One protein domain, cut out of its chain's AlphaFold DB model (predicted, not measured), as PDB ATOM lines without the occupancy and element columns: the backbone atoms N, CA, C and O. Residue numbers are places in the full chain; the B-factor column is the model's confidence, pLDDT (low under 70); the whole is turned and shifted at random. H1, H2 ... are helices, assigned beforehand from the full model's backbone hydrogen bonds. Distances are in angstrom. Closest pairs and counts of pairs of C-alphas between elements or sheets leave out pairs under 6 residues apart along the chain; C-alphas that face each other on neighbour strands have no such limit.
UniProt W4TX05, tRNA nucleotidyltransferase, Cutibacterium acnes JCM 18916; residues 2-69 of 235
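This is residues 2 to 69 of the 235 residues of the protein "tRNA nucleotidyltransferase" of Cutibacterium acnes JCM 18916 (UniProt W4TX05). The longest helix, H4, lies side by side with H1, while H2, H3 and H4 wrap round H1 as an open frame. H5 packs on H1 over one face of this frame, and the short H6 packs on H3 on that same face. The printed part has 68 residues with six named helices, H1 to H6 in chain order, and no named strand; the class is all helix. It is compact, with a radius of gyration of the C-alphas of 10.9 A and spans of 28 by 27 by 16 A.

H4, residues 35 to 46, touches H1, residues 2 to 11, at a shallow tilt of 18 degrees, the same way; their closest C-alphas, of Arg 6 and Thr 45, are 4.5 A apart. H1 touches H5, residues 51 to 60, opposite ways at 36 degrees, only just a steep tilt; the closest C-alphas, of Ala 5 and Gly 54, are 3.9 A apart. H4 and H5 only just touch, only at the corner, H4 with residue 45 alone: 3 pairs of C-alphas are within 8 A, the closest being Thr 45 and Pro 51 at 5.6 A. H3, residues 27 to 32, touches H6, residues 64 to 67; the closest C-alphas, of Glu 31 and Tyr 66, are 7.2 A apart. H2, residues 17 to 25, touches no helix but is near H5. In H1, H2, H4 and H5 every O i to N i+4 pair is within hydrogen-bond range; in H3 0 of 2 are, against 3 of 3 O i to N i+3 pairs, and H6 is too short for an i+4 pair.

H4 is 16.2 A long from C-alpha 35 at (18.389, -33.272, 47.031), H5 14.3 A and H1 14.1 A. H1 begins at C-alpha 2 (20.228, -44.882, 44.501); H6 ends at C-alpha 67 (25.756, -36.893, 45.694).

The C-alphas farthest apart, of Ile 32 and Asp 49, are 29.0 A apart. The printed part has no cut, the five links are tight, and no printed residue is under 70 in pLDDT.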
ATOM      1  N   MET A   2      20.152 -44.948  43.017       97.06
ATOM      2  CA  MET A   2      20.228 -44.882  44.501       97.06
ATOM      3  C   MET A   2      19.520 -46.049  45.215       97.06
ATOM      4  O   MET A   2      20.076 -46.663  46.117       97.06
ATOM      5  N   ARG A   3      18.322 -46.431  44.746       96.75
ATOM      6  CA  ARG A   3      17.604 -47.608  45.267       96.75
ATOM      7  C   ARG A   3      18.354 -48.923  45.065       96.75
ATOM      8  O   ARG A   3      18.170 -49.822  45.868       96.75
ATOM      9  N   ALA A   4      19.157 -49.049  44.005       96.56
ATOM     10  CA  ALA A   4      19.955 -50.253  43.786       96.56
ATOM     11  C   ALA A   4      21.018 -50.376  44.883       96.56
ATOM     12  O   ALA A   4      21.100 -51.425  45.503       96.56
ATOM     13  N   ALA A   5      21.710 -49.280  45.216       96.94
ATOM     14  CA  ALA A   5      22.616 -49.231  46.365       96.94
ATOM     15  C   ALA A   5      21.910 -49.581  47.681       96.94
ATOM     16  O   ALA A   5      22.365 -50.463  48.405       96.94
ATOM     17  N   ARG A   6      20.743 -48.978  47.952       97.38
ATOM     18  CA  ARG A   6      19.956 -49.316  49.145       97.38
ATOM     19  C   ARG A   6      19.574 -50.793  49.189       97.38
ATOM     20  O   ARG A   6      19.669 -51.413  50.239       97.38
ATOM     21  N   PHE A   7      19.092 -51.346  48.081       96.62
ATOM     22  CA  PHE A   7      18.647 -52.731  48.032       96.62
ATOM     23  C   PHE A   7      19.805 -53.723  48.114       96.62
ATOM     24  O   PHE A   7      19.652 -54.736  48.786       96.62
ATOM     25  N   THR A   8      20.963 -53.410  47.537       96.75
ATOM     26  CA  THR A   8      22.198 -54.166  47.769       96.75
ATOM     27  C   THR A   8      22.524 -54.216  49.262       96.75
ATOM     28  O   THR A   8      22.719 -55.300  49.802       96.75
ATOM     29  N   SER A   9      22.454 -53.083  49.965       96.19
ATOM     30  CA  SER A   9      22.679 -53.038  51.416       96.19
ATOM     31  C   SER A   9      21.584 -53.693  52.266       96.19
ATOM     32  O   SER A   9      21.864 -54.221  53.337       96.19
ATOM     33  N   GLN A  10      20.327 -53.643  51.822       94.81
ATOM     34  CA  GLN A  10      19.178 -54.138  52.587       94.81
ATOM     35  C   GLN A  10      18.923 -55.637  52.379       94.81
ATOM     36  O   GLN A  10      18.469 -56.311  53.297       94.81
ATOM     37  N   LEU A  11      19.142 -56.136  51.163       95.44
ATOM     38  CA  LEU A  11      18.776 -57.492  50.744       95.44
ATOM     39  C   LEU A  11      19.998 -58.377  50.469       95.44
ATOM     40  O   LEU A  11      19.831 -59.571  50.244       95.44
ATOM     41  N   GLY A  12      21.209 -57.813  50.461       92.50
ATOM     42  CA  GLY A  12      22.450 -58.570  50.288       92.50
ATOM     43  C   GLY A  12      22.677 -59.116  48.876       92.50
ATOM     44  O   GLY A  12      23.494 -60.016  48.700       92.50
ATOM     45  N   PHE A  13      21.970 -58.611  47.859       91.38
ATOM     46  CA  PHE A  13      22.221 -59.015  46.474       91.38
ATOM     47  C   PHE A  13      23.286 -58.144  45.804       91.38
ATOM     48  O   PHE A  13      23.410 -56.943  46.059       91.38
ATOM     49  N   THR A  14      23.991 -58.743  44.848       92.56
ATOM     50  CA  THR A  14      24.939 -58.045  43.974       92.56
ATOM     51  C   THR A  14      24.263 -57.691  42.652       92.56
ATOM     52  O   THR A  14      23.582 -58.524  42.057       92.56
ATOM     53  N   VAL A  15      24.427 -56.450  42.187       94.69
ATOM     54  CA  VAL A  15      23.946 -56.049  40.853       94.69
ATOM     55  C   VAL A  15      24.761 -56.735  39.757       94.69
ATOM     56  O   VAL A  15      25.973 -56.902  39.899       94.69
ATOM     57  N   THR A  16      24.115 -57.100  38.649       96.81
ATOM     58  CA  THR A  16      24.823 -57.673  37.497       96.81
ATOM     59  C   THR A  16      25.731 -56.633  36.831       96.81
ATOM     60  O   THR A  16      25.583 -55.422  37.041       96.81
ATOM     61  N   ASN A  17      26.680 -57.094  36.014       96.12
ATOM     62  CA  ASN A  17      27.617 -56.210  35.317       96.12
ATOM     63  C   ASN A  17      26.902 -55.257  34.350       96.12
ATOM     64  O   ASN A  17      27.273 -54.091  34.261       96.12
ATOM     65  N   GLU A  18      25.836 -55.716  33.694       97.31
ATOM     66  CA  GLU A  18      25.018 -54.907  32.787       97.31
ATOM     67  C   GLU A  18      24.317 -53.775  33.547       97.31
ATOM     68  O   GLU A  18      24.328 -52.624  33.111       97.31
ATOM     69  N   VAL A  19      23.762 -54.073  34.729       96.12
ATOM     70  CA  VAL A  19      23.133 -53.060  35.591       96.12
ATOM     71  C   VAL A  19      24.172 -52.062  36.096       96.12
ATOM     72  O   VAL A  19      23.908 -50.861  36.111       96.12
ATOM     73  N   ARG A  20      25.363 -52.528  36.486       96.88
ATOM     74  CA  ARG A  20      26.462 -51.659  36.930       96.88
ATOM     75  C   ARG A  20      26.934 -50.722  35.814       96.88
ATOM     76  O   ARG A  20      27.126 -49.534  36.078       96.88
ATOM     77  N   ALA A  21      27.091 -51.232  34.593       97.56
ATOM     78  CA  ALA A  21      27.452 -50.432  33.426       97.56
ATOM     79  C   ALA A  21      26.386 -49.361  33.155       97.56
ATOM     80  O   ALA A  21      26.699 -48.175  33.162       97.56
ATOM     81  N   ALA A  22      25.109 -49.754  33.096       97.69
ATOM     82  CA  ALA A  22      24.002 -48.818  32.905       97.69
ATOM     83  C   ALA A  22      23.926 -47.746  34.011       97.69
ATOM     84  O   ALA A  22      23.665 -46.579  33.733       97.69
ATOM     85  N   MET A  23      24.176 -48.115  35.273       97.81
ATOM     86  CA  MET A  23      24.254 -47.154  36.380       97.81
ATOM     87  C   MET A  23      25.393 -46.148  36.197       97.81
ATOM     88  O   MET A  23      25.213 -44.978  36.524       97.81
ATOM     89  N   THR A  24      26.538 -46.596  35.684       97.69
ATOM     90  CA  THR A  24      27.711 -45.745  35.447       97.69
ATOM     91  C   THR A  24      27.457 -44.782  34.289       97.69
ATOM     92  O   THR A  24      27.633 -43.576  34.448       97.69
ATOM     93  N   ASP A  25      26.943 -45.285  33.165       98.06
ATOM     94  CA  ASP A  25      26.631 -44.481  31.974       98.06
ATOM     95  C   ASP A  25      25.557 -43.421  32.252       98.06
ATOM     96  O   ASP A  25      25.538 -42.348  31.648       98.06
ATOM     97  N   MET A  26      24.651 -43.708  33.190       97.19
ATOM     98  CA  MET A  26      23.560 -42.814  33.569       97.19
ATOM     99  C   MET A  26      23.843 -41.996  34.832       97.19
ATOM    100  O   MET A  26      22.943 -41.271  35.262       97.19
ATOM    101  N   ALA A  27      25.038 -42.075  35.429       97.44
ATOM    102  CA  ALA A  27      25.326 -41.487  36.740       97.44
ATOM    103  C   ALA A  27      24.967 -39.992  36.821       97.44
ATOM    104  O   ALA A  27      24.293 -39.584  37.768       97.44
ATOM    105  N   SER A  28      25.296 -39.206  35.787       97.25
ATOM    106  CA  SER A  28      24.996 -37.764  35.699       97.25
ATOM    107  C   SER A  28      23.503 -37.432  35.758       97.25
ATOM    108  O   SER A  28      23.110 -36.366  36.225       97.25
ATOM    109  N   ARG A  29      22.618 -38.365  35.381       97.00
ATOM    110  CA  ARG A  29      21.167 -38.155  35.498       97.00
ATOM    111  C   ARG A  29      20.706 -38.008  36.944       97.00
ATOM    112  O   ARG A  29      19.572 -37.599  37.154       97.00
ATOM    113  N   ILE A  30      21.533 -38.326  37.942       97.12
ATOM    114  CA  ILE A  30      21.193 -38.057  39.341       97.12
ATOM    115  C   ILE A  30      21.032 -36.555  39.624       97.12
ATOM    116  O   ILE A  30      20.292 -36.203  40.535       97.12
ATOM    117  N   GLU A  31      21.640 -35.674  38.822       95.81
ATOM    118  CA  GLU A  31      21.585 -34.215  39.003       95.81
ATOM    119  C   GLU A  31      20.185 -33.620  38.786       95.81
ATOM    120  O   GLU A  31      19.872 -32.572  39.342       95.81
ATOM    121  N   ILE A  32      19.307 -34.298  38.031       96.75
ATOM    122  CA  ILE A  32      17.910 -33.858  37.846       96.75
ATOM    123  C   ILE A  32      17.000 -34.289  39.009       96.75
ATOM    124  O   ILE A  32      15.815 -33.954  39.033       96.75
ATOM    125  N   ILE A  33      17.518 -35.085  39.949       97.69
ATOM    126  CA  ILE A  33      16.775 -35.581  41.107       97.69
ATOM    127  C   ILE A  33      16.953 -34.607  42.270       97.69
ATOM    128  O   ILE A  33      18.058 -34.149  42.548       97.69
ATOM    129  N   SER A  34      15.863 -34.317  42.982       98.00
ATOM    130  CA  SER A  34      15.919 -33.399  44.122       98.00
ATOM    131  C   SER A  34      16.849 -33.910  45.229       98.00
ATOM    132  O   SER A  34      16.963 -35.119  45.475       98.00
ATOM    133  N   ALA A  35      17.477 -32.971  45.936       97.81
ATOM    134  CA  ALA A  35      18.389 -33.272  47.031       97.81
ATOM    135  C   ALA A  35      17.709 -34.075  48.153       97.81
ATOM    136  O   ALA A  35      18.334 -34.965  48.721       97.81
ATOM    137  N   GLU A  36      16.420 -33.842  48.425       98.31
ATOM    138  CA  GLU A  36      15.637 -34.575  49.425       98.31
ATOM    139  C   GLU A  36      15.495 -36.052  49.055       98.31
ATOM    140  O   GLU A  36      15.660 -36.922  49.906       98.31
ATOM    141  N   ARG A  37      15.241 -36.367  47.777       98.25
ATOM    142  CA  ARG A  37      15.124 -37.762  47.324       98.25
ATOM    143  C   ARG A  37      16.463 -38.489  47.403       98.25
ATOM    144  O   ARG A  37      16.503 -39.658  47.786       98.25
ATOM    145  N   VAL A  38      17.549 -37.799  47.058       98.44
ATOM    146  CA  VAL A  38      18.915 -38.318  47.206       98.44
ATOM    147  C   VAL A  38      19.238 -38.563  48.681       98.44
ATOM    148  O   VAL A  38      19.672 -39.659  49.036       98.44
ATOM    149  N   ARG A  39      18.968 -37.577  49.544       98.44
ATOM    150  CA  ARG A  39      19.116 -37.651  51.002       98.44
ATOM    151  C   ARG A  39      18.353 -38.827  51.586       98.44
ATOM    152  O   ARG A  39      18.911 -39.560  52.397       98.44
ATOM    153  N   ASP A  40      17.097 -39.014  51.196       98.56
ATOM    154  CA  ASP A  40      16.243 -40.060  51.751       98.56
ATOM    155  C   ASP A  40      16.768 -41.456  51.404       98.56
ATOM    156  O   ASP A  40      16.823 -42.323  52.274       98.56
ATOM    157  N   GLU A  41      17.198 -41.689  50.161       98.38
ATOM    158  CA  GLU A  41      17.783 -42.980  49.775       98.38
ATOM    159  C   GLU A  41      19.169 -43.206  50.396       98.38
ATOM    160  O   GLU A  41      19.449 -44.320  50.844       98.38
ATOM    161  N   LEU A  42      20.015 -42.174  50.497       98.50
ATOM    162  CA  LEU A  42      21.301 -42.273  51.196       98.50
ATOM    163  C   LEU A  42      21.095 -42.598  52.682       98.50
ATOM    164  O   LEU A  42      21.717 -43.519  53.202       98.50
ATOM    165  N   SER A  43      20.173 -41.900  53.347       98.62
ATOM    166  CA  SER A  43      19.854 -42.122  54.762       98.62
ATOM    167  C   SER A  43      19.325 -43.531  54.997       98.62
ATOM    168  O   SER A  43      19.797 -44.224  55.891       98.62
ATOM    169  N   LYS A  44      18.395 -43.996  54.155       98.56
ATOM    170  CA  LYS A  44      17.884 -45.370  54.229       98.56
ATOM    171  C   LYS A  44      18.971 -46.409  53.973       98.56
ATOM    172  O   LYS A  44      18.936 -47.452  54.606       98.56
ATOM    173  N   THR A  45      19.921 -46.135  53.076       98.50
ATOM    174  CA  THR A  45      21.084 -47.009  52.847       98.50
ATOM    175  C   THR A  45      21.940 -47.094  54.109       98.50
ATOM    176  O   THR A  45      22.233 -48.194  54.566       98.50
ATOM    177  N   LEU A  46      22.266 -45.955  54.732       98.12
ATOM    178  CA  LEU A  46      23.059 -45.902  55.968       98.12
ATOM    179  C   LEU A  46      22.374 -46.558  57.169       98.12
ATOM    180  O   LEU A  46      23.063 -47.064  58.049       98.12
ATOM    181  N   LEU A  47      21.042 -46.571  57.210       97.94
ATOM    182  CA  LEU A  47      20.254 -47.201  58.274       97.94
ATOM    183  C   LEU A  47      20.093 -48.723  58.117       97.94
ATOM    184  O   LEU A  47      19.518 -49.359  58.995       97.94
ATOM    185  N   THR A  48      20.598 -49.323  57.035       97.62
ATOM    186  CA  THR A  48      20.634 -50.789  56.886       97.62
ATOM    187  C   THR A  48      21.685 -51.435  57.791       97.62
ATOM    188  O   THR A  48      22.561 -50.766  58.333       97.62
ATOM    189  N   ASP A  49      21.636 -52.758  57.927       94.94
ATOM    190  CA  ASP A  49      22.644 -53.512  58.675       94.94
ATOM    191  C   ASP A  49      24.002 -53.607  57.969       94.94
ATOM    192  O   ASP A  49      25.016 -53.802  58.637       94.94
ATOM    193  N   HIS A  50      24.019 -53.460  56.640       95.44
ATOM    194  CA  HIS A  50      25.202 -53.650  55.799       95.44
ATOM    195  C   HIS A  50      25.321 -52.534  54.736       95.44
ATOM    196  O   HIS A  50      25.222 -52.786  53.530       95.44
ATOM    197  N   PRO A  51      25.537 -51.264  55.141       97.50
ATOM    198  CA  PRO A  51      25.580 -50.131  54.213       97.50
ATOM    199  C   PRO A  51      26.799 -50.138  53.282       97.50
ATOM    200  O   PRO A  51      26.743 -49.524  52.218       97.50
ATOM    201  N   ARG A  52      27.883 -50.830  53.662       96.69
ATOM    202  CA  ARG A  52      29.159 -50.894  52.933       96.69
ATOM    203  C   ARG A  52      28.980 -51.178  51.441       96.69
ATOM    204  O   ARG A  52      29.361 -50.351  50.624       96.69
ATOM    205  N   GLU A  53      28.324 -52.283  51.101       95.88
ATOM    206  CA  GLU A  53      28.165 -52.722  49.705       95.88
ATOM    207  C   GLU A  53      27.386 -51.709  48.850       95.88
ATOM    208  O   GLU A  53      27.695 -51.474  47.681       95.88
ATOM    209  N   GLY A  54      26.382 -51.055  49.438       97.62
ATOM    210  CA  GLY A  54      25.632 -49.993  48.775       97.62
ATOM    211  C   GLY A  54      26.479 -48.743  48.554       97.62
ATOM    212  O   GLY A  54      26.439 -48.165  47.467       97.62
ATOM    213  N   LEU A  55      27.274 -48.336  49.547       98.12
ATOM    214  CA  LEU A  55      28.208 -47.213  49.420       98.12
ATOM    215  C   LEU A  55      29.277 -47.496  48.356       98.12
ATOM    216  O   LEU A  55      29.503 -46.653  47.486       98.12
ATOM    217  N   ASP A  56      29.850 -48.700  48.348       96.50
ATOM    218  CA  ASP A  56      30.798 -49.144  47.325       96.50
ATOM    219  C   ASP A  56      30.179 -49.167  45.933       96.50
ATOM    220  O   ASP A  56      30.814 -48.748  44.958       96.50
ATOM    221  N   LEU A  57      28.920 -49.589  45.812       97.69
ATOM    222  CA  LEU A  57      28.209 -49.523  44.544       97.69
ATOM    223  C   LEU A  57      28.070 -48.073  44.060       97.69
ATOM    224  O   LEU A  57      28.347 -47.806  42.891       97.69
ATOM    225  N   LEU A  58      27.697 -47.127  44.930       98.12
ATOM    226  CA  LEU A  58      27.599 -45.707  44.562       98.12
ATOM    227  C   LEU A  58      28.947 -45.126  44.130       98.12
ATOM    228  O   LEU A  58      28.993 -44.341  43.183       98.12
ATOM    229  N   VAL A  59      30.033 -45.507  44.802       97.19
ATOM    230  CA  VAL A  59      31.382 -45.037  44.472       97.19
ATOM    231  C   VAL A  59      31.871 -45.638  43.156       97.19
ATOM    232  O   VAL A  59      32.306 -44.910  42.269       97.19
ATOM    233  N   THR A  60      31.773 -46.955  42.984       96.06
ATOM    234  CA  THR A  60      32.261 -47.643  41.773       96.06
ATOM    235  C   THR A  60      31.471 -47.286  40.516       96.06
ATOM    236  O   THR A  60      32.033 -47.305  39.428       96.06
ATOM    237  N   THR A  61      30.197 -46.912  40.657       97.69
ATOM    238  CA  THR A  61      29.359 -46.409  39.551       97.69
ATOM    239  C   THR A  61      29.434 -44.894  39.375       97.69
ATOM    240  O   THR A  61      28.689 -44.339  38.572       97.69
ATOM    241  N   ARG A  62      30.311 -44.206  40.122       97.56
ATOM    242  CA  ARG A  62      30.529 -42.748  40.062       97.56
ATOM    243  C   ARG A  62      29.332 -41.881  40.444       97.56
ATOM    244  O   ARG A  62      29.398 -40.662  40.374       97.56
ATOM    245  N   ILE A  63      28.244 -42.473  40.927       98.19
ATOM    246  CA  ILE A  63      27.096 -41.718  41.443       98.19
ATOM    247  C   ILE A  63      27.512 -40.912  42.678       98.19
ATOM    248  O   ILE A  63      27.052 -39.783  42.866       98.19
ATOM    249  N   ALA A  64      28.401 -41.472  43.507       97.75
ATOM    250  CA  ALA A  64      28.940 -40.785  44.674       97.75
ATOM    251  C   ALA A  64      29.639 -39.467  44.302       97.75
ATOM    252  O   ALA A  64      29.526 -38.523  45.076       97.75
ATOM    253  N   ASP A  65      30.248 -39.355  43.114       97.38
ATOM    254  CA  ASP A  65      30.903 -38.126  42.628       97.38
ATOM    255  C   ASP A  65      29.933 -36.927  42.594       97.38
ATOM    256  O   ASP A  65      30.344 -35.777  42.742       97.38
ATOM    257  N   TYR A  66      28.631 -37.181  42.453       97.38
ATOM    258  CA  TYR A  66      27.597 -36.147  42.420       97.38
ATOM    259  C   TYR A  66      26.982 -35.910  43.803       97.38
ATOM    260  O   TYR A  66      26.855 -34.773  44.269       97.38
ATOM    261  N   VAL A  67      26.594 -36.989  44.486       96.56
ATOM    262  CA  VAL A  67      25.756 -36.893  45.694       96.56
ATOM    263  C   VAL A  67      26.569 -36.749  46.982       96.56
ATOM    264  O   VAL A  67      26.157 -36.028  47.894       96.56
ATOM    265  N   LEU A  68      27.737 -37.389  47.048       97.38
ATOM    266  CA  LEU A  68      28.636 -37.415  48.204       97.38
ATOM    267  C   LEU A  68      30.110 -37.511  47.743       97.38
ATOM    268  O   LEU A  68      30.775 -38.487  48.076       97.38
ATOM    269  N   PRO A  69      30.635 -36.543  46.964       97.06
ATOM    270  CA  PRO A  69      31.987 -36.584  46.390       97.06
ATOM    271  C   PRO A  69      33.103 -36.640  47.431       97.06
ATOM    272  O   PRO A  69      34.217 -37.057  47.126       97.06
TER     273      PRO A  69